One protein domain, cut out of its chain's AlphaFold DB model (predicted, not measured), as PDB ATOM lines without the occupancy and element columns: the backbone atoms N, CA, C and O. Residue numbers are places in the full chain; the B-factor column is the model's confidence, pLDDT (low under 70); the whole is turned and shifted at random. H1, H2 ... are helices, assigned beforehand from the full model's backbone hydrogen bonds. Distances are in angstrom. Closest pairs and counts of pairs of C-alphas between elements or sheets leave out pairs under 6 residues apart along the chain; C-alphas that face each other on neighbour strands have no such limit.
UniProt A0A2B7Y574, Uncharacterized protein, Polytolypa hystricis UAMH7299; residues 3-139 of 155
ATOM      1  N   LEU A   3      24.238  30.393 -23.654       78.19
ATOM      2  CA  LEU A   3      25.220  30.341 -22.562       78.19
ATOM      3  C   LEU A   3      24.834  29.347 -21.454       78.19
ATOM      4  O   LEU A   3      25.725  28.865 -20.759       78.19
ATOM      5  N   ALA A   4      23.546  29.013 -21.315       67.81
ATOM      6  CA  ALA A   4      23.074  28.001 -20.371       67.81
ATOM      7  C   ALA A   4      23.554  26.578 -20.718       67.81
ATOM      8  O   ALA A   4      23.630  25.736 -19.831       67.81
ATOM      9  N   LEU A   5      23.900  26.307 -21.984       70.25
ATOM     10  CA  LEU A   5      24.406  25.007 -22.444       70.25
ATOM     11  C   LEU A   5      25.919  24.984 -22.705       70.25
ATOM     12  O   LEU A   5      26.471  23.925 -22.992       70.25
ATOM     13  N   ARG A   6      26.617  26.125 -22.619       75.25
ATOM     14  CA  ARG A   6      28.028  26.207 -23.016       75.25
ATOM     15  C   ARG A   6      28.995  25.847 -21.887       75.25
ATOM     16  O   ARG A   6      29.027  26.510 -20.843       75.25
ATOM     17  N   ASN A   7      29.887  24.906 -22.198       67.25
ATOM     18  CA  ASN A   7      31.108  24.634 -21.443       67.25
ATOM     19  C   ASN A   7      32.253  25.521 -21.979       67.25
ATOM     20  O   ASN A   7      32.457  25.604 -23.192       67.25
ATOM     21  N   GLY A   8      32.973  26.218 -21.093       73.31
ATOM     22  CA  GLY A   8      34.085  27.124 -21.441       73.31
ATOM     23  C   GLY A   8      33.764  28.623 -21.307       73.31
ATOM     24  O   GLY A   8      32.814  28.989 -20.618       73.31
ATOM     25  N   SER A   9      34.568  29.495 -21.948       74.81
ATOM     26  CA  SER A   9      34.416  30.972 -21.889       74.81
ATOM     27  C   SER A   9      32.966  31.372 -22.144       74.81
ATOM     28  O   SER A   9      32.336  30.794 -23.022       74.81
ATOM     29  N   ARG A  10      32.435  32.363 -21.417       75.69
ATOM     30  CA  ARG A  10      31.052  32.883 -21.526       75.69
ATOM     31  C   ARG A  10      30.996  34.358 -21.950       75.69
ATOM     32  O   ARG A  10      29.955  34.988 -21.824       75.69
ATOM     33  N   ASP A  11      32.095  34.875 -22.503       74.44
ATOM     34  CA  ASP A  11      32.278  36.317 -22.744       74.44
ATOM     35  C   ASP A  11      31.440  36.850 -23.915       74.44
ATOM     36  O   ASP A  11      30.988  37.990 -23.897       74.44
ATOM     37  N   PHE A  12      31.198  36.011 -24.928       75.31
ATOM     38  CA  PHE A  12      30.427  36.371 -26.122       75.31
ATOM     39  C   PHE A  12      29.344  35.347 -26.420       75.31
ATOM     40  O   PHE A  12      29.566  34.150 -26.232       75.31
ATOM     41  N   VAL A  13      28.209  35.795 -26.951       79.06
ATOM     42  CA  VAL A  13      27.151  34.884 -27.397       79.06
ATOM     43  C   VAL A  13      27.497  34.210 -28.722       79.06
ATOM     44  O   VAL A  13      28.181  34.783 -29.574       79.06
ATOM     45  N   ALA A  14      27.040  32.974 -28.909       84.38
ATOM     46  CA  ALA A  14      27.183  32.294 -30.193       84.38
ATOM     47  C   ALA A  14      26.134  32.793 -31.206       84.38
ATOM     48  O   ALA A  14      24.989  33.073 -30.859       84.38
ATOM     49  N   GLY A  15      26.520  32.893 -32.482       85.62
ATOM     50  CA  GLY A  15      25.570  33.172 -33.561       85.62
ATOM     51  C   GLY A  15      24.672  31.968 -33.858       85.62
ATOM     52  O   GLY A  15      25.073  30.827 -33.626       85.62
ATOM     53  N   LEU A  16      23.499  32.214 -34.455       89.06
ATOM     54  CA  LEU A  16      22.467  31.194 -34.705       89.06
ATOM     55  C   LEU A  16      23.000  29.924 -35.386       89.06
ATOM     56  O   LEU A  16      22.612  28.829 -35.006       89.06
ATOM     57  N   ALA A  17      23.926  30.043 -36.343       88.44
ATOM     58  CA  ALA A  17      24.516  28.877 -37.007       88.44
ATOM     59  C   ALA A  17      25.222  27.919 -36.038       88.44
ATOM     60  O   ALA A  17      25.033  26.710 -36.131       88.44
ATOM     61  N   LYS A  18      25.969  28.458 -35.069       89.12
ATOM     62  CA  LYS A  18      26.627  27.652 -34.033       89.12
ATOM     63  C   LYS A  18      25.609  27.050 -33.064       89.12
ATOM     64  O   LYS A  18      25.787  25.913 -32.644       89.12
ATOM     65  N   CYS A  19      24.551  27.793 -32.735       90.94
ATOM     66  CA  CYS A  19      23.458  27.302 -31.894       90.94
ATOM     67  C   CYS A  19      22.730  26.122 -32.551       90.94
ATOM     68  O   CYS A  19      22.530  25.093 -31.920       90.94
ATOM     69  N   VAL A  20      22.391  26.223 -33.841       90.25
ATOM     70  CA  VAL A  20      21.730  25.137 -34.585       90.25
ATOM     71  C   VAL A  20      22.633  23.910 -34.698       90.25
ATOM     72  O   VAL A  20      22.178  22.785 -34.506       90.25
ATOM     73  N   GLU A  21      23.919  24.109 -34.980       90.44
ATOM     74  CA  GLU A  21      24.882  23.012 -35.089       90.44
ATOM     75  C   GLU A  21      24.975  22.199 -33.791       90.44
ATOM     76  O   GLU A  21      24.872  20.970 -33.828       90.44
ATOM     77  N   ARG A  22      25.103  22.887 -32.654       88.31
ATOM     78  CA  ARG A  22      25.355  22.266 -31.348       88.31
ATOM     79  C   ARG A  22      24.090  21.794 -30.644       88.31
ATOM     80  O   ARG A  22      24.062  20.674 -30.152       88.31
ATOM     81  N   ASP A  23      23.054  22.626 -30.642       87.88
ATOM     82  CA  ASP A  23      21.951  22.499 -29.686       87.88
ATOM     83  C   ASP A  23      20.615  22.132 -30.352       87.88
ATOM     84  O   ASP A  23      19.664  21.771 -29.661       87.88
ATOM     85  N   SER A  24      20.503  22.213 -31.686       88.31
ATOM     86  CA  SER A  24      19.272  21.800 -32.378       88.31
ATOM     87  C   SER A  24      19.138  20.277 -32.405       88.31
ATOM     88  O   SER A  24      20.105  19.563 -32.688       88.31
ATOM     89  N   SER A  25      17.917  19.791 -32.173       86.94
ATOM     90  CA  SER A  25      17.549  18.370 -32.184       86.94
ATOM     91  C   SER A  25      17.280  17.805 -33.585       86.94
ATOM     92  O   SER A  25      16.992  16.618 -33.723       86.94
ATOM     93  N   ILE A  26      17.365  18.627 -34.639       90.00
ATOM     94  CA  ILE A  26      17.188  18.155 -36.019       90.00
ATOM     95  C   ILE A  26      18.355  17.251 -36.457       90.00
ATOM     96  O   ILE A  26      19.481  17.374 -35.969       90.00
ATOM     97  N   SER A  27      18.101  16.364 -37.423       92.69
ATOM     98  CA  SER A  27      19.103  15.411 -37.914       92.69
ATOM     99  C   SER A  27      20.332  16.102 -38.521       92.69
ATOM    100  O   SER A  27      20.255  17.220 -39.034       92.69
ATOM    101  N   ALA A  28      21.480  15.416 -38.529       91.44
ATOM    102  CA  ALA A  28      22.714  15.942 -39.122       91.44
ATOM    103  C   ALA A  28      22.542  16.325 -40.606       91.44
ATOM    104  O   ALA A  28      23.059  17.353 -41.047       91.44
ATOM    105  N   ALA A  29      21.760  15.544 -41.358       92.38
ATOM    106  CA  ALA A  29      21.414  15.851 -42.743       92.38
ATOM    107  C   ALA A  29      20.601  17.154 -42.857       92.38
ATOM    108  O   ALA A  29      20.915  17.998 -43.694       92.38
ATOM    109  N   ALA A  30      19.620  17.364 -41.971       92.06
ATOM    110  CA  ALA A  30      18.835  18.595 -41.933       92.06
ATOM    111  C   ALA A  30      19.681  19.816 -41.529       92.06
ATOM    112  O   ALA A  30      19.528  20.886 -42.115       92.06
ATOM    113  N   LYS A  31      20.628  19.661 -40.590       93.00
ATOM    114  CA  LYS A  31      21.599  20.718 -40.243       93.00
ATOM    115  C   LYS A  31      22.469  21.098 -41.443       93.00
ATOM    116  O   LYS A  31      22.719  22.282 -41.673       93.00
ATOM    117  N   LEU A  32      22.928  20.106 -42.209       92.94
ATOM    118  CA  LEU A  32      23.745  20.326 -43.401       92.94
ATOM    119  C   LEU A  32      22.965  21.066 -44.492       92.94
ATOM    120  O   LEU A  32      23.498  22.016 -45.065       92.94
ATOM    121  N   ASP A  33      21.724  20.654 -44.755       92.38
ATOM    122  CA  ASP A  33      20.842  21.321 -45.716       92.38
ATOM    123  C   ASP A  33      20.557  22.769 -45.300       92.38
ATOM    124  O   ASP A  33      20.814  23.703 -46.059       92.38
ATOM    125  N   TRP A  34      20.163  22.976 -44.039       93.38
ATOM    126  CA  TRP A  34      19.942  24.305 -43.469       93.38
ATOM    127  C   TRP A  34      21.164  25.219 -43.636       93.38
ATOM    128  O   TRP A  34      21.031  26.362 -44.078       93.38
ATOM    129  N   ARG A  35      22.370  24.709 -43.349       92.50
ATOM    130  CA  ARG A  35      23.620  25.462 -43.516       92.50
ATOM    131  C   ARG A  35      23.885  25.824 -44.977       92.50
ATOM    132  O   ARG A  35      24.267  26.960 -45.246       92.50
ATOM    133  N   ARG A  36      23.663  24.900 -45.917       91.44
ATOM    134  CA  ARG A  36      23.850  25.152 -47.357       91.44
ATOM    135  C   ARG A  36      22.912  26.244 -47.861       91.44
ATOM    136  O   ARG A  36      23.377  27.190 -48.495       91.44
ATOM    137  N   THR A  37      21.623  26.162 -47.527       89.12
ATOM    138  CA  THR A  37      20.647  27.202 -47.884       89.12
ATOM    139  C   THR A  37      21.042  28.551 -47.289       89.12
ATOM    140  O   THR A  37      21.052  29.567 -47.985       89.12
ATOM    141  N   LYS A  38      21.455  28.556 -46.017       89.00
ATOM    142  CA  LYS A  38      21.926  29.756 -45.322       89.00
ATOM    143  C   LYS A  38      23.131  30.393 -46.005       89.00
ATOM    144  O   LYS A  38      23.160  31.609 -46.200       89.00
ATOM    145  N   GLU A  39      24.126  29.598 -46.379       91.31
ATOM    146  CA  GLU A  39      25.327  30.084 -47.056       91.31
ATOM    147  C   GLU A  39      25.024  30.646 -48.443       91.31
ATOM    148  O   GLU A  39      25.543  31.716 -48.770       91.31
ATOM    149  N   SER A  40      24.162  29.974 -49.212       89.88
ATOM    150  CA  SER A  40      23.721  30.431 -50.532       89.88
ATOM    151  C   SER A  40      22.997  31.777 -50.443       89.88
ATOM    152  O   SER A  40      23.403  32.740 -51.093       89.88
ATOM    153  N   ALA A  41      22.018  31.910 -49.543       90.50
ATOM    154  CA  ALA A  41      21.315  33.175 -49.339       90.50
ATOM    155  C   ALA A  41      22.241  34.287 -48.819       90.50
ATOM    156  O   ALA A  41      22.122  35.440 -49.231       90.50
ATOM    157  N   THR A  42      23.221  33.952 -47.971       90.00
ATOM    158  CA  THR A  42      24.200  34.927 -47.456       90.00
ATOM    159  C   THR A  42      25.013  35.577 -48.575       90.00
ATOM    160  O   THR A  42      25.381  36.742 -48.451       90.00
ATOM    161  N   GLN A  43      25.288  34.872 -49.676       92.25
ATOM    162  CA  GLN A  43      25.975  35.466 -50.829       92.25
ATOM    163  C   GLN A  43      25.145  36.577 -51.485       92.25
ATOM    164  O   GLN A  43      25.711  37.533 -51.998       92.25
ATOM    165  N   LEU A  44      23.812  36.496 -51.413       90.69
ATOM    166  CA  LEU A  44      22.916  37.481 -52.019       90.69
ATOM    167  C   LEU A  44      22.865  38.797 -51.237       90.69
ATOM    168  O   LEU A  44      22.699  39.853 -51.846       90.69
ATOM    169  N   PHE A  45      23.003  38.751 -49.908       89.81
ATOM    170  CA  PHE A  45      22.840  39.939 -49.062       89.81
ATOM    171  C   PHE A  45      24.112  40.435 -48.371       89.81
ATOM    172  O   PHE A  45      24.122  41.560 -47.886       89.81
ATOM    173  N   CYS A  46      25.178  39.635 -48.276       88.88
ATOM    174  CA  CYS A  46      26.394  40.024 -47.562       88.88
ATOM    175  C   CYS A  46      27.369  40.773 -48.488       88.88
ATOM    176  O   CYS A  46      27.929  40.140 -49.385       88.88
ATOM    177  N   PRO A  47      27.698  42.057 -48.226       88.94
ATOM    178  CA  PRO A  47      28.640  42.817 -49.057       88.94
ATOM    179  C   PRO A  47      30.022  42.180 -49.168       88.94
ATOM    180  O   PRO A  47      30.633  42.177 -50.232       88.94
ATOM    181  N   LYS A  48      30.491  41.531 -48.094       91.56
ATOM    182  CA  LYS A  48      31.769  40.799 -48.091       91.56
ATOM    183  C   LYS A  48      31.789  39.598 -49.046       91.56
ATOM    184  O   LYS A  48      32.863  39.081 -49.330       91.56
ATOM    185  N   LYS A  49      30.622  39.132 -49.501       88.06
ATOM    186  CA  LYS A  49      30.453  38.025 -50.452       88.06
ATOM    187  C   LYS A  49      29.899  38.489 -51.809       88.06
ATOM    188  O   LYS A  49      29.471  37.650 -52.590       88.06
ATOM    189  N   GLY A  50      29.900  39.798 -52.079       88.88
ATOM    190  CA  GLY A  50      29.378  40.379 -53.322       88.88
ATOM    191  C   GLY A  50      27.865  40.633 -53.336       88.88
ATOM    192  O   GLY A  50      27.326  40.983 -54.380       88.88
ATOM    193  N   GLY A  51      27.185  40.462 -52.199       92.12
ATOM    194  CA  GLY A  51      25.762  40.757 -52.037       92.12
ATOM    195  C   GLY A  51      25.485  42.192 -51.588       92.12
ATOM    196  O   GLY A  51      26.397  42.983 -51.368       92.12
ATOM    197  N   GLN A  52      24.211  42.521 -51.395       91.94
ATOM    198  CA  GLN A  52      23.786  43.846 -50.929       91.94
ATOM    199  C   GLN A  52      22.584  43.723 -49.989       91.94
ATOM    200  O   GLN A  52      21.688  42.916 -50.234       91.94
ATOM    201  N   PHE A  53      22.538  44.494 -48.904       90.19
ATOM    202  CA  PHE A  53      21.457  44.365 -47.917       90.19
ATOM    203  C   PHE A  53      20.100  44.828 -48.470       90.19
ATOM    204  O   PHE A  53      19.045  44.396 -48.012       90.19
ATOM    205  N   GLU A  54      20.111  45.631 -49.527       94.31
ATOM    206  CA  GLU A  54      18.947  46.126 -50.250       94.31
ATOM    207  C   GLU A  54      18.103  44.998 -50.852       94.31
ATOM    208  O   GLU A  54      16.930  45.215 -51.155       94.31
ATOM    209  N   VAL A  55      18.638  43.770 -50.967       92.12
ATOM    210  CA  VAL A  55      17.844  42.617 -51.423       92.12
ATOM    211  C   VAL A  55      16.613  42.352 -50.553       92.12
ATOM    212  O   VAL A  55      15.614  41.852 -51.067       92.12
ATOM    213  N   PHE A  56      16.646  42.738 -49.272       91.69
ATOM    214  CA  PHE A  56      15.504  42.640 -48.360       91.69
ATOM    215  C   PHE A  56      14.419  43.702 -48.622       91.69
ATOM    216  O   PHE A  56      13.284  43.546 -48.163       91.69
ATOM    217  N   ASN A  57      14.726  44.762 -49.377       95.69
ATOM    218  CA  ASN A  57      13.808  45.872 -49.656       95.69
ATOM    219  C   ASN A  57      12.967  45.654 -50.923       95.69
ATOM    220  O   ASN A  57      11.883  46.223 -51.036       95.69
ATOM    221  N   TYR A  58      13.413  44.811 -51.862       94.12
ATOM    222  CA  TYR A  58      12.668  44.560 -53.100       94.12
ATOM    223  C   TYR A  58      11.335  43.854 -52.855       94.12
ATOM    224  O   TYR A  58      11.199  43.020 -51.952       94.12
ATOM    225  N   ARG A  59      10.341  44.178 -53.686       96.38
ATOM    226  CA  ARG A  59       9.027  43.534 -53.695       96.38
ATOM    227  C   ARG A  59       8.650  43.151 -55.139       96.38
ATOM    228  O   ARG A  59       8.744  44.018 -56.005       96.38
ATOM    229  N   PRO A  60       8.225  41.898 -55.396       92.44
ATOM    230  CA  PRO A  60       8.207  40.774 -54.452       92.44
ATOM    231  C   PRO A  60       9.624  40.380 -53.998       92.44
ATOM    232  O   PRO A  60      10.605  40.598 -54.709       92.44
ATOM    233  N   MET A  61       9.737  39.857 -52.774       94.44
ATOM    234  CA  MET A  61      11.020  39.414 -52.228       94.44
ATOM    235  C   MET A  61      11.498  38.174 -52.984       94.44
ATOM    236  O   MET A  61      10.693  37.307 -53.328       94.44
ATOM    237  N   LYS A  62      12.809  38.084 -53.229       92.69
ATOM    238  CA  LYS A  62      13.407  36.913 -53.874       92.69
ATOM    239  C   LYS A  62      13.083  35.636 -53.076       92.69
ATOM    240  O   LYS A  62      13.271  35.660 -51.855       92.69
ATOM    241  N   PRO A  63      12.632  34.543 -53.720       94.25
ATOM    242  CA  PRO A  63      12.256  33.306 -53.033       94.25
ATOM    243  C   PRO A  63      13.342  32.762 -52.098       94.25
ATOM    244  O   PRO A  63      13.037  32.292 -51.009       94.25
ATOM    245  N   GLU A  64      14.612  32.896 -52.475       93.38
ATOM    246  CA  GLU A  64      15.766  32.437 -51.698       93.38
ATOM    247  C   GLU A  64      15.921  33.206 -50.380       93.38
ATOM    248  O   GLU A  64      16.317  32.639 -49.362       93.38
ATOM    249  N   ILE A  65      15.585  34.499 -50.383       93.56
ATOM    250  CA  ILE A  65      15.613  35.343 -49.182       93.56
ATOM    251  C   ILE A  65      14.424  35.014 -48.276       93.56
ATOM    252  O   ILE A  65      14.583  34.961 -47.056       93.56
ATOM    253  N   VAL A  66      13.251  34.738 -48.858       94.62
ATOM    254  CA  VAL A  66      12.072  34.284 -48.105       94.62
ATOM    255  C   VAL A  66      12.360  32.951 -47.412       94.62
ATOM    256  O   VAL A  66      12.137  32.837 -46.207       94.62
ATOM    257  N   ASP A  67      12.896  31.972 -48.146       94.25
ATOM    258  CA  ASP A  67      13.243  30.651 -47.609       94.25
ATOM    259  C   ASP A  67      14.315  30.754 -46.516       94.25
ATOM    260  O   ASP A  67      14.168  30.174 -45.440       94.25
ATOM    261  N   TYR A  68      15.346  31.579 -46.722       93.69
ATOM    262  CA  TYR A  68      16.343  31.888 -45.693       93.69
ATOM    263  C   TYR A  68      15.706  32.410 -44.397       93.69
ATOM    264  O   TYR A  68      15.966  31.871 -43.320       93.69
ATOM    265  N   CYS A  69      14.852  33.434 -44.495       91.69
ATOM    266  CA  CYS A  69      14.198  34.022 -43.331       91.69
ATOM    267  C   CYS A  69      13.310  33.002 -42.610       91.69
ATOM    268  O   CYS A  69      13.384  32.883 -41.386       91.69
ATOM    269  N   ALA A  70      12.501  32.247 -43.360       94.44
ATOM    270  CA  ALA A  70      11.606  31.230 -42.815       94.44
ATOM    271  C   ALA A  70      12.379  30.121 -42.081       94.44
ATOM    272  O   ALA A  70      12.028  29.740 -40.962       94.44
ATOM    273  N   ARG A  71      13.474  29.636 -42.674       92.50
ATOM    274  CA  ARG A  71      14.316  28.590 -42.083       92.50
ATOM    275  C   ARG A  71      15.048  29.053 -40.830       92.50
ATOM    276  O   ARG A  71      15.234  28.243 -39.925       92.50
ATOM    277  N   ASP A  72      15.463  30.315 -40.753       91.31
ATOM    278  CA  ASP A  72      16.096  30.861 -39.549       91.31
ATOM    279  C   ASP A  72      15.112  30.905 -38.373       91.31
ATOM    280  O   ASP A  72      15.445  30.445 -37.278       91.31
ATOM    281  N   VAL A  73      13.882  31.385 -38.596       92.94
ATOM    282  CA  VAL A  73      12.876  31.465 -37.523       92.94
ATOM    283  C   VAL A  73      12.338  30.094 -37.112       92.94
ATOM    284  O   VAL A  73      12.043  29.887 -35.936       92.94
ATOM    285  N   ALA A  74      12.286  29.127 -38.034       93.12
ATOM    286  CA  ALA A  74      11.828  27.766 -37.752       93.12
ATOM    287  C   ALA A  74      12.714  27.015 -36.740       93.12
ATOM    288  O   ALA A  74      12.235  26.108 -36.062       93.12
ATOM    289  N   GLN A  75      13.992  27.388 -36.600       89.62
ATOM    290  CA  GLN A  75      14.899  26.769 -35.623       89.62
ATOM    291  C   GLN A  75      14.694  27.290 -34.193       89.62
ATOM    292  O   GLN A  75      15.062  26.614 -33.229       89.62
ATOM    293  N   LEU A  76      14.120  28.487 -34.033       91.12
ATOM    294  CA  LEU A  76      14.066  29.172 -32.741       91.12
ATOM    295  C   LEU A  76      13.259  28.422 -31.669       91.12
ATOM    296  O   LEU A  76      13.757  28.353 -30.548       91.12
ATOM    297  N   PRO A  77      12.083  27.822 -31.952       90.75
ATOM    298  CA  PRO A  77      11.332  27.087 -30.932       90.75
ATOM    299  C   PRO A  77      12.090  25.870 -30.389       90.75
ATOM    300  O   PRO A  77      12.105  25.642 -29.181       90.75
ATOM    301  N   GLY A  78      12.767  25.115 -31.262       88.12
ATOM    302  CA  GLY A  78      13.563  23.952 -30.854       88.12
ATOM    303  C   GLY A  78      14.739  24.352 -29.962       88.12
ATOM    304  O   GLY A  78      14.929  23.783 -28.888       88.12
ATOM    305  N   LEU A  79      15.468  25.396 -30.364       88.44
ATOM    306  CA  LEU A  79      16.552  25.969 -29.562       88.44
ATOM    307  C   LEU A  79      16.044  26.527 -28.230       88.44
ATOM    308  O   LEU A  79      16.659  26.307 -27.190       88.44
ATOM    309  N   TYR A  80      14.904  27.221 -28.241       86.31
ATOM    310  CA  TYR A  80      14.284  27.731 -27.027       86.31
ATOM    311  C   TYR A  80      13.963  26.601 -26.056       86.31
ATOM    312  O   TYR A  80      14.320  26.714 -24.892       86.31
ATOM    313  N   ASN A  81      13.369  25.498 -26.511       84.19
ATOM    314  CA  ASN A  81      13.069  24.357 -25.645       84.19
ATOM    315  C   ASN A  81      14.340  23.758 -25.023       84.19
ATOM    316  O   ASN A  81      14.362  23.499 -23.819       84.19
ATOM    317  N   ALA A  82      15.411  23.618 -25.812       82.44
ATOM    318  CA  ALA A  82      16.700  23.127 -25.328       82.44
ATOM    319  C   ALA A  82      17.311  24.043 -24.252       82.44
ATOM    320  O   ALA A  82      17.846  23.569 -23.249       82.44
ATOM    321  N   TYR A  83      17.207  25.363 -24.428       82.00
ATOM    322  CA  TYR A  83      17.743  26.325 -23.466       82.00
ATOM    323  C   TYR A  83      16.843  26.502 -22.245       82.00
ATOM    324  O   TYR A  83      17.339  26.557 -21.125       82.00
ATOM    325  N   ASN A  84      15.528  26.580 -22.438       76.44
ATOM    326  CA  ASN A  84      14.549  26.891 -21.400       76.44
ATOM    327  C   ASN A  84      14.502  25.829 -20.297       76.44
ATOM    328  O   ASN A  84      14.265  26.175 -19.144       76.44
ATOM    329  N   ALA A  85      14.800  24.568 -20.618       67.62
ATOM    330  CA  ALA A  85      14.956  23.515 -19.616       67.62
ATOM    331  C   ALA A  85      16.090  23.806 -18.612       67.62
ATOM    332  O   ALA A  85      16.024  23.361 -17.471       67.62
ATOM    333  N   LYS A  86      17.113  24.569 -19.021       64.56
ATOM    334  CA  LYS A  86      18.298  24.888 -18.207       64.56
ATOM    335  C   LYS A  86      18.413  26.356 -17.811       64.56
ATOM    336  O   LYS A  86      19.317  26.728 -17.066       64.56
ATOM    337  N   LEU A  87      17.521  27.215 -18.300       64.19
ATOM    338  CA  LEU A  87      17.435  28.581 -17.812       64.19
ATOM    339  C   LEU A  87      16.905  28.533 -16.380       64.19
ATOM    340  O   LEU A  87      15.768  28.133 -16.136       64.19
ATOM    341  N   LEU A  88      17.743  28.960 -15.434       65.44
ATOM    342  CA  LEU A  88      17.359  29.201 -14.047       65.44
ATOM    343  C   LEU A  88      16.192  30.196 -14.033       65.44
ATOM    344  O   LEU A  88      16.374  31.413 -14.163       65.44
ATOM    345  N   ARG A  89      14.974  29.649 -13.920       63.88
ATOM    346  CA  ARG A  89      13.715  30.407 -13.897       63.88
ATOM    347  C   ARG A  89      13.769  31.530 -12.871       63.88
ATOM    348  O   ARG A  89      13.258  32.607 -13.145       63.88
ATOM    349  N   GLU A  90      14.431  31.296 -11.743       64.44
ATOM    350  CA  GLU A  90      14.540  32.268 -10.657       64.44
ATOM    351  C   GLU A  90      15.375  33.492 -11.042       64.44
ATOM    352  O   GLU A  90      14.851  34.596 -11.009       64.44
ATOM    353  N   ALA A  91      16.586  33.336 -11.580       69.69
ATOM    354  CA  ALA A  91      17.367  34.498 -12.021       69.69
ATOM    355  C   ALA A  91      16.706  35.272 -13.173       69.69
ATOM    356  O   ALA A  91      16.875  36.485 -13.300       69.69
ATOM    357  N   THR A  92      15.932  34.579 -14.016       71.62
ATOM    358  CA  THR A  92      15.122  35.233 -15.052       71.62
ATOM    359  C   THR A  92      13.995  36.056 -14.425       71.62
ATOM    360  O   THR A  92      13.806  37.211 -14.803       71.62
ATOM    361  N   LYS A  93      13.275  35.503 -13.440       74.50
ATOM    362  CA  LYS A  93      12.248  36.230 -12.677       74.50
ATOM    363  C   LYS A  93      12.838  37.427 -11.934       74.50
ATOM    364  O   LYS A  93      12.244  38.500 -11.973       74.50
ATOM    365  N   ASP A  94      13.993  37.264 -11.301       78.75
ATOM    366  CA  ASP A  94      14.653  38.324 -10.537       78.75
ATOM    367  C   ASP A  94      15.096  39.470 -11.442       78.75
ATOM    368  O   ASP A  94      14.866  40.635 -11.128       78.75
ATOM    369  N   ARG A  95      15.633  39.154 -12.626       78.38
ATOM    370  CA  ARG A  95      15.987  40.167 -13.623       78.38
ATOM    371  C   ARG A  95      14.758  40.876 -14.197       78.38
ATOM    372  O   ARG A  95      14.813  42.084 -14.402       78.38
ATOM    373  N   ILE A  96      13.647  40.165 -14.420       81.81
ATOM    374  CA  ILE A  96      12.380  40.791 -14.836       81.81
ATOM    375  C   ILE A  96      11.890  41.764 -13.754       81.81
ATOM    376  O   ILE A  96      11.582  42.910 -14.074       81.81
ATOM    377  N   LYS A  97      11.882  41.353 -12.479       85.88
ATOM    378  CA  LYS A  97      11.517  42.232 -11.354       85.88
ATOM    379  C   LYS A  97      12.427  43.457 -11.264       85.88
ATOM    380  O   LYS A  97      11.922  44.563 -11.122       85.88
ATOM    381  N   LEU A  98      13.743  43.269 -11.393       84.12
ATOM    382  CA  LEU A  98      14.716  44.361 -11.379       84.12
ATOM    383  C   LEU A  98      14.452  45.352 -12.517       84.12
ATOM    384  O   LEU A  98      14.399  46.552 -12.271       84.12
ATOM    385  N   SER A  99      14.193  44.854 -13.731       82.25
ATOM    386  CA  SER A  99      13.909  45.701 -14.898       82.25
ATOM    387  C   SER A  99      12.613  46.511 -14.789       82.25
ATOM    388  O   SER A  99      12.438  47.495 -15.497       82.25
ATOM    389  N   GLN A 100      11.700  46.088 -13.911       90.81
ATOM    390  CA  GLN A 100      10.443  46.782 -13.624       90.81
ATOM    391  C   GLN A 100      10.537  47.702 -12.399       90.81
ATOM    392  O   GLN A 100       9.539  48.321 -12.030       90.81
ATOM    393  N   SER A 101      11.698  47.776 -11.741       87.88
ATOM    394  CA  SER A 101      11.874  48.640 -10.577       87.88
ATOM    395  C   SER A 101      11.974  50.118 -10.989       87.88
ATOM    396  O   SER A 101      12.445  50.414 -12.089       87.88
ATOM    397  N   PRO A 102      11.550  51.060 -10.124       89.38
ATOM    398  CA  PRO A 102      11.585  52.494 -10.434       89.38
ATOM    399  C   PRO A 102      12.999  53.022 -10.698       89.38
ATOM    400  O   PRO A 102      13.164  53.999 -11.420       89.38
ATOM    401  N   ASP A 103      14.000  52.356 -10.122       87.44
ATOM    402  CA  ASP A 103      15.408  52.754 -10.146       87.44
ATOM    403  C   ASP A 103      16.204  52.050 -11.260       87.44
ATOM    404  O   ASP A 103      17.434  52.123 -11.297       87.44
ATOM    405  N   TYR A 104      15.525  51.331 -12.158       84.75
ATOM    406  CA  TYR A 104      16.183  50.588 -13.224       84.75
ATOM    407  C   TYR A 104      16.692  51.508 -14.341       84.75
ATOM    408  O   TYR A 104      15.906  52.093 -15.086       84.75
ATOM    409  N   ASP A 105      18.013  51.559 -14.520       84.38
ATOM    410  CA  ASP A 105      18.656  52.203 -15.665       84.38
ATOM    411  C   ASP A 105      19.212  51.152 -16.635       84.38
ATOM    412  O   ASP A 105      20.284  50.583 -16.431       84.38
ATOM    413  N   GLY A 106      18.498  50.928 -17.740       78.94
ATOM    414  CA  GLY A 106      18.909  49.989 -18.787       78.94
ATOM    415  C   GLY A 106      20.175  50.388 -19.559       78.94
ATOM    416  O   GLY A 106      20.643  49.597 -20.379       78.94
ATOM    417  N   GLN A 107      20.724  51.589 -19.339       80.19
ATOM    418  CA  GLN A 107      21.988  52.040 -19.934       80.19
ATOM    419  C   GLN A 107      23.178  51.980 -18.968       80.19
ATOM    420  O   GLN A 107      24.314  52.221 -19.391       80.19
ATOM    421  N   ALA A 108      22.959  51.620 -17.701       79.25
ATOM    422  CA  ALA A 108      24.034  51.509 -16.728       79.25
ATOM    423  C   ALA A 108      25.048  50.421 -17.134       79.25
ATOM    424  O   ALA A 108      24.702  49.315 -17.552       79.25
ATOM    425  N   SER A 109      26.341  50.712 -16.970       71.88
ATOM    426  CA  SER A 109      27.431  49.794 -17.345       71.88
ATOM    427  C   SER A 109      27.420  48.478 -16.555       71.88
ATOM    428  O   SER A 109      27.971  47.471 -17.007       71.88
ATOM    429  N   THR A 110      26.764  48.462 -15.395       68.06
ATOM    430  CA  THR A 110      26.525  47.278 -14.562       68.06
ATOM    431  C   THR A 110      25.530  46.301 -15.190       68.06
ATOM    432  O   THR A 110      25.676  45.096 -14.995       68.06
ATOM    433  N   GLU A 111      24.602  46.781 -16.022       66.56
ATOM    434  CA  GLU A 111      23.584  45.964 -16.705       66.56
ATOM    435  C   GLU A 111      24.137  45.191 -17.913       66.56
ATOM    436  O   GLU A 111      23.492  44.284 -18.451       66.56
ATOM    437  N   VAL A 112      25.369  45.512 -18.326       67.31
ATOM    438  CA  VAL A 112      26.081  44.825 -19.414       67.31
ATOM    439  C   VAL A 112      26.408  43.381 -19.030       67.31
ATOM    440  O   VAL A 112      26.515  42.508 -19.895       67.31
ATOM    441  N   ARG A 113      26.568  43.098 -17.732       63.34
ATOM    442  CA  ARG A 113      26.897  41.760 -17.237       63.34
ATOM    443  C   ARG A 113      25.631  41.011 -16.830       63.34
ATOM    444  O   ARG A 113      24.686  41.571 -16.288       63.34
ATOM    445  N   GLY A 114      25.608  39.707 -17.099       64.25
ATOM    446  CA  GLY A 114      24.566  38.836 -16.555       64.25
ATOM    447  C   GLY A 114      24.632  38.788 -15.020       64.25
ATOM    448  O   GLY A 114      25.694  39.050 -14.457       64.25
ATOM    449  N   PRO A 115      23.548  38.380 -14.334       65.00
ATOM    450  CA  PRO A 115      23.471  38.340 -12.864       65.00
ATOM    451  C   PRO A 115      24.388  37.282 -12.215       65.00
ATOM    452  O   PRO A 115      24.333  37.033 -11.015       65.00
ATOM    453  N   TRP A 116      25.224  36.620 -13.010       67.62
ATOM    454  CA  TRP A 116      26.014  35.469 -12.616       67.62
ATOM    455  C   TRP A 116      27.426  35.912 -12.249       67.62
ATOM    456  O   TRP A 116      28.226  36.262 -13.120       67.62
ATOM    457  N   SER A 117      27.749  35.881 -10.956       68.62
ATOM    458  CA  SER A 117      29.134  36.038 -10.517       68.62
ATOM    459  C   SER A 117      29.949  34.795 -10.884       68.62
ATOM    460  O   SER A 117      29.413  33.689 -10.982       68.62
ATOM    461  N   LYS A 118      31.263  34.959 -11.059       69.69
ATOM    462  CA  LYS A 118      32.175  33.843 -11.349       69.69
ATOM    463  C   LYS A 118      32.050  32.720 -10.303       69.69
ATOM    464  O   LYS A 118      31.880  31.565 -10.669       69.69
ATOM    465  N   LEU A 119      31.972  33.096  -9.024       70.62
ATOM    466  CA  LEU A 119      31.763  32.187  -7.889       70.62
ATOM    467  C   LEU A 119      30.393  31.490  -7.891       70.62
ATOM    468  O   LEU A 119      30.276  30.372  -7.399       70.62
ATOM    469  N   ALA A 120      29.338  32.157  -8.371       68.44
ATOM    470  CA  ALA A 120      28.015  31.542  -8.493       68.44
ATOM    471  C   ALA A 120      27.987  30.514  -9.630       68.44
ATOM    472  O   ALA A 120      27.354  29.471  -9.501       68.44
ATOM    473  N   ILE A 121      28.704  30.795 -10.722       65.56
ATOM    474  CA  ILE A 121      28.872  29.860 -11.836       65.56
ATOM    475  C   ILE A 121      29.669  28.631 -11.391       65.56
ATOM    476  O   ILE A 121      29.242  27.518 -11.672       65.56
ATOM    477  N   GLU A 122      30.790  28.826 -10.696       72.88
ATOM    478  CA  GLU A 122      31.654  27.739 -10.207       72.88
ATOM    479  C   GLU A 122      30.903  26.813  -9.239       72.88
ATOM    480  O   GLU A 122      30.837  25.612  -9.482       72.88
ATOM    481  N   ARG A 123      30.210  27.368  -8.233       72.25
ATOM    482  CA  ARG A 123      29.402  26.565  -7.296       72.25
ATOM    483  C   ARG A 123      28.267  25.798  -7.967       72.25
ATOM    484  O   ARG A 123      27.999  24.660  -7.605       72.25
ATOM    485  N   ALA A 124      27.590  26.404  -8.941       68.69
ATOM    486  CA  ALA A 124      26.529  25.715  -9.674       68.69
ATOM    487  C   ALA A 124      27.066  24.541 -10.514       68.69
ATOM    488  O   ALA A 124      26.350  23.567 -10.715       68.69
ATOM    489  N   ILE A 125      28.310  24.629 -11.000       66.81
ATOM    490  CA  ILE A 125      28.971  23.542 -11.735       66.81
ATOM    491  C   ILE A 125      29.337  22.393 -10.793       66.81
ATOM    492  O   ILE A 125      29.111  21.244 -11.151       66.81
ATOM    493  N   GLU A 126      29.872  22.690  -9.608       73.94
ATOM    494  CA  GLU A 126      30.210  21.674  -8.598       73.94
ATOM    495  C   GLU A 126      28.974  20.871  -8.180       73.94
ATOM    496  O   GLU A 126      28.972  19.653  -8.315       73.94
ATOM    497  N   ILE A 127      27.884  21.557  -7.817       74.25
ATOM    498  CA  ILE A 127      26.608  20.915  -7.454       74.25
ATOM    499  C   ILE A 127      26.090  20.025  -8.593       74.25
ATOM    500  O   ILE A 127      25.625  18.915  -8.364       74.25
ATOM    501  N   TRP A 128      26.184  20.499  -9.837       66.44
ATOM    502  CA  TRP A 128      25.711  19.740 -10.993       66.44
ATOM    503  C   TRP A 128      26.572  18.505 -11.297       66.44
ATOM    504  O   TRP A 128      26.040  17.477 -11.710       66.44
ATOM    505  N   ASN A 129      27.890  18.595 -11.103       73.44
ATOM    506  CA  ASN A 129      28.790  17.454 -11.269       73.44
ATOM    507  C   ASN A 129      28.537  16.387 -10.198       73.44
ATOM    508  O   ASN A 129      28.551  15.204 -10.528       73.44
ATOM    509  N   ASP A 130      28.267  16.803  -8.960       69.12
ATOM    510  CA  ASP A 130      27.928  15.893  -7.865       69.12
ATOM    511  C   ASP A 130      26.597  15.172  -8.139       69.12
ATOM    512  O   ASP A 130      26.535  13.950  -8.030       69.12
ATOM    513  N   ASP A 131      25.561  15.883  -8.599       66.12
ATOM    514  CA  ASP A 131      24.276  15.276  -8.979       66.12
ATOM    515  C   ASP A 131      24.414  14.283 -10.154       66.12
ATOM    516  O   ASP A 131      23.781  13.227 -10.159       66.12
ATOM    517  N   LEU A 132      25.252  14.594 -11.152       61.72
ATOM    518  CA  LEU A 132      25.515  13.704 -12.292       61.72
ATOM    519  C   LEU A 132      26.298  12.449 -11.871       61.72
ATOM    520  O   LEU A 132      26.002  11.356 -12.352       61.72
ATOM    521  N   LEU A 133      27.278  12.601 -10.976       58.94
ATOM    522  CA  LEU A 133      28.065  11.494 -10.432       58.94
ATOM    523  C   LEU A 133      27.200  10.584  -9.551       58.94
ATOM    524  O   LEU A 133      27.300   9.367  -9.649       58.94
ATOM    525  N   MET A 134      26.300  11.163  -8.753       59.41
ATOM    526  CA  MET A 134      25.323  10.414  -7.958       59.41
ATOM    527  C   MET A 134      24.291   9.692  -8.832       59.41
ATOM    528  O   MET A 134      23.840   8.615  -8.466       59.41
ATOM    529  N   GLY A 135      23.924  10.253  -9.987       59.44
ATOM    530  CA  GLY A 135      23.083   9.567 -10.972       59.44
ATOM    531  C   GLY A 135      23.778   8.354 -11.595       59.44
ATOM    532  O   GLY A 135      23.192   7.282 -11.639       59.44
ATOM    533  N   LEU A 136      25.043   8.504 -12.004       53.22
ATOM    534  CA  LEU A 136      25.842   7.423 -12.599       53.22
ATOM    535  C   LEU A 136      26.169   6.292 -11.615       53.22
ATOM    536  O   LEU A 136      26.217   5.140 -12.019       53.22
ATOM    537  N   LEU A 137      26.383   6.613 -10.337       54.66
ATOM    538  CA  LEU A 137      26.659   5.618  -9.294       54.66
ATOM    539  C   LEU A 137      25.410   4.846  -8.839       54.66
ATOM    540  O   LEU A 137      25.549   3.817  -8.191       54.66
ATOM    541  N   ASN A 138      24.208   5.332  -9.157       56.06
ATOM    542  CA  ASN A 138      22.951   4.656  -8.821       56.06
ATOM    543  C   ASN A 138      22.438   3.724  -9.941       56.06
ATOM    544  O   ASN A 138      21.451   3.031  -9.713       56.06
ATOM    545  N   ASP A 139      23.079   3.706 -11.118       53.75
ATOM    546  CA  ASP A 139      22.703   2.874 -12.278       53.75
ATOM    547  C   ASP A 139      23.555   1.578 -12.403       53.75
ATOM    548  O   ASP A 139      23.442   0.869 -13.400       53.75
TER     549      ASP A 139
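AT A GLANCE: This is residues 3 to 139 of the 155 residues of an uncharacterized protein of Polytolypa hystricis UAMH7299 (UniProt A0A2B7Y574). One long helix, H8, sticks out from one end of a loose body of shorter helices, and an unnamed stretch, residues 3 to 15, lies near the middle of the whole. In the body H2 packs on H4, and H1 packs on H5; H4 and H5 follow each other in a row, H3 lies at the far end of H2, and H6 turns off beyond H5 toward the free loop that leads to H7 and H8. The printed part has 137 residues with eight named helices, H1 to H8 in chain order, and no named strand; the class is all helix. The whole is loose, with a radius of gyration of the C-alphas of 20.0 A, and flat, spanning 53 by 50 by 24 A.

IN THESE COORDINATES: H8, residues 118 to 137, is the longest helix, 28.8 A from C-alpha 118 at (32.175, 33.843, -11.349) to C-alpha 137 at (26.659, 5.618, -9.294). H2, residues 28 to 45, measures 26.0 A, H4, residues 63 to 74, 16.3 A, and H6, residues 89 to 99, 15.3 A. The shorter helices are H1, residues 16 to 23, beginning at C-alpha 16 at (22.467, 31.194, -34.705), H3, residues 53 to 56, H5, residues 76 to 84, and H7, residues 109 to 112.

HOW THE PARTS SIT: H2 is the hub, touching three helices. With residues 34 to 41 alone it touches H4, at a steep tilt of 48 degrees, opposite ways; the closest C-alphas, of Lys 38 and Tyr 68, are 6.0 A apart. With residues 44 to 45 alone it touches H3, where the C-alphas of Phe 45 and Phe 53 are closest, at 4.8 A. H1 and H2 form a helical hairpin and only just touch, with 3 pairs of C-alphas within 8 A, the closest being Glu 21 and Lys 31 at 6.5 A; their tilt is a shallow 7 degrees. H1 touches H5 at a steep tilt of 53 degrees, the same way, with the C-alphas of Asp 23 and Leu 79 closest at 6.4 A. H4 and H5 meet only through their link. H6, H7 and H8 touch no helix. Every O i to N i+4 pair is within hydrogen-bond range in H1, H4, H5, H6 and H8, and 13 of 14 in H2; H3 and H7 are too short for such a pair.

THE WHOLE: The C-alphas farthest apart, of Arg 59 and Leu 137, are 61.0 A apart. Residues 100 to 110 and 117 to 139 stand free. The printed part has no cut, and no link is long. Mean pLDDT of the printed part is 81.3; 33 residues are under 70, among them residues 85 to 91, 110 to 118 and 130 to 139.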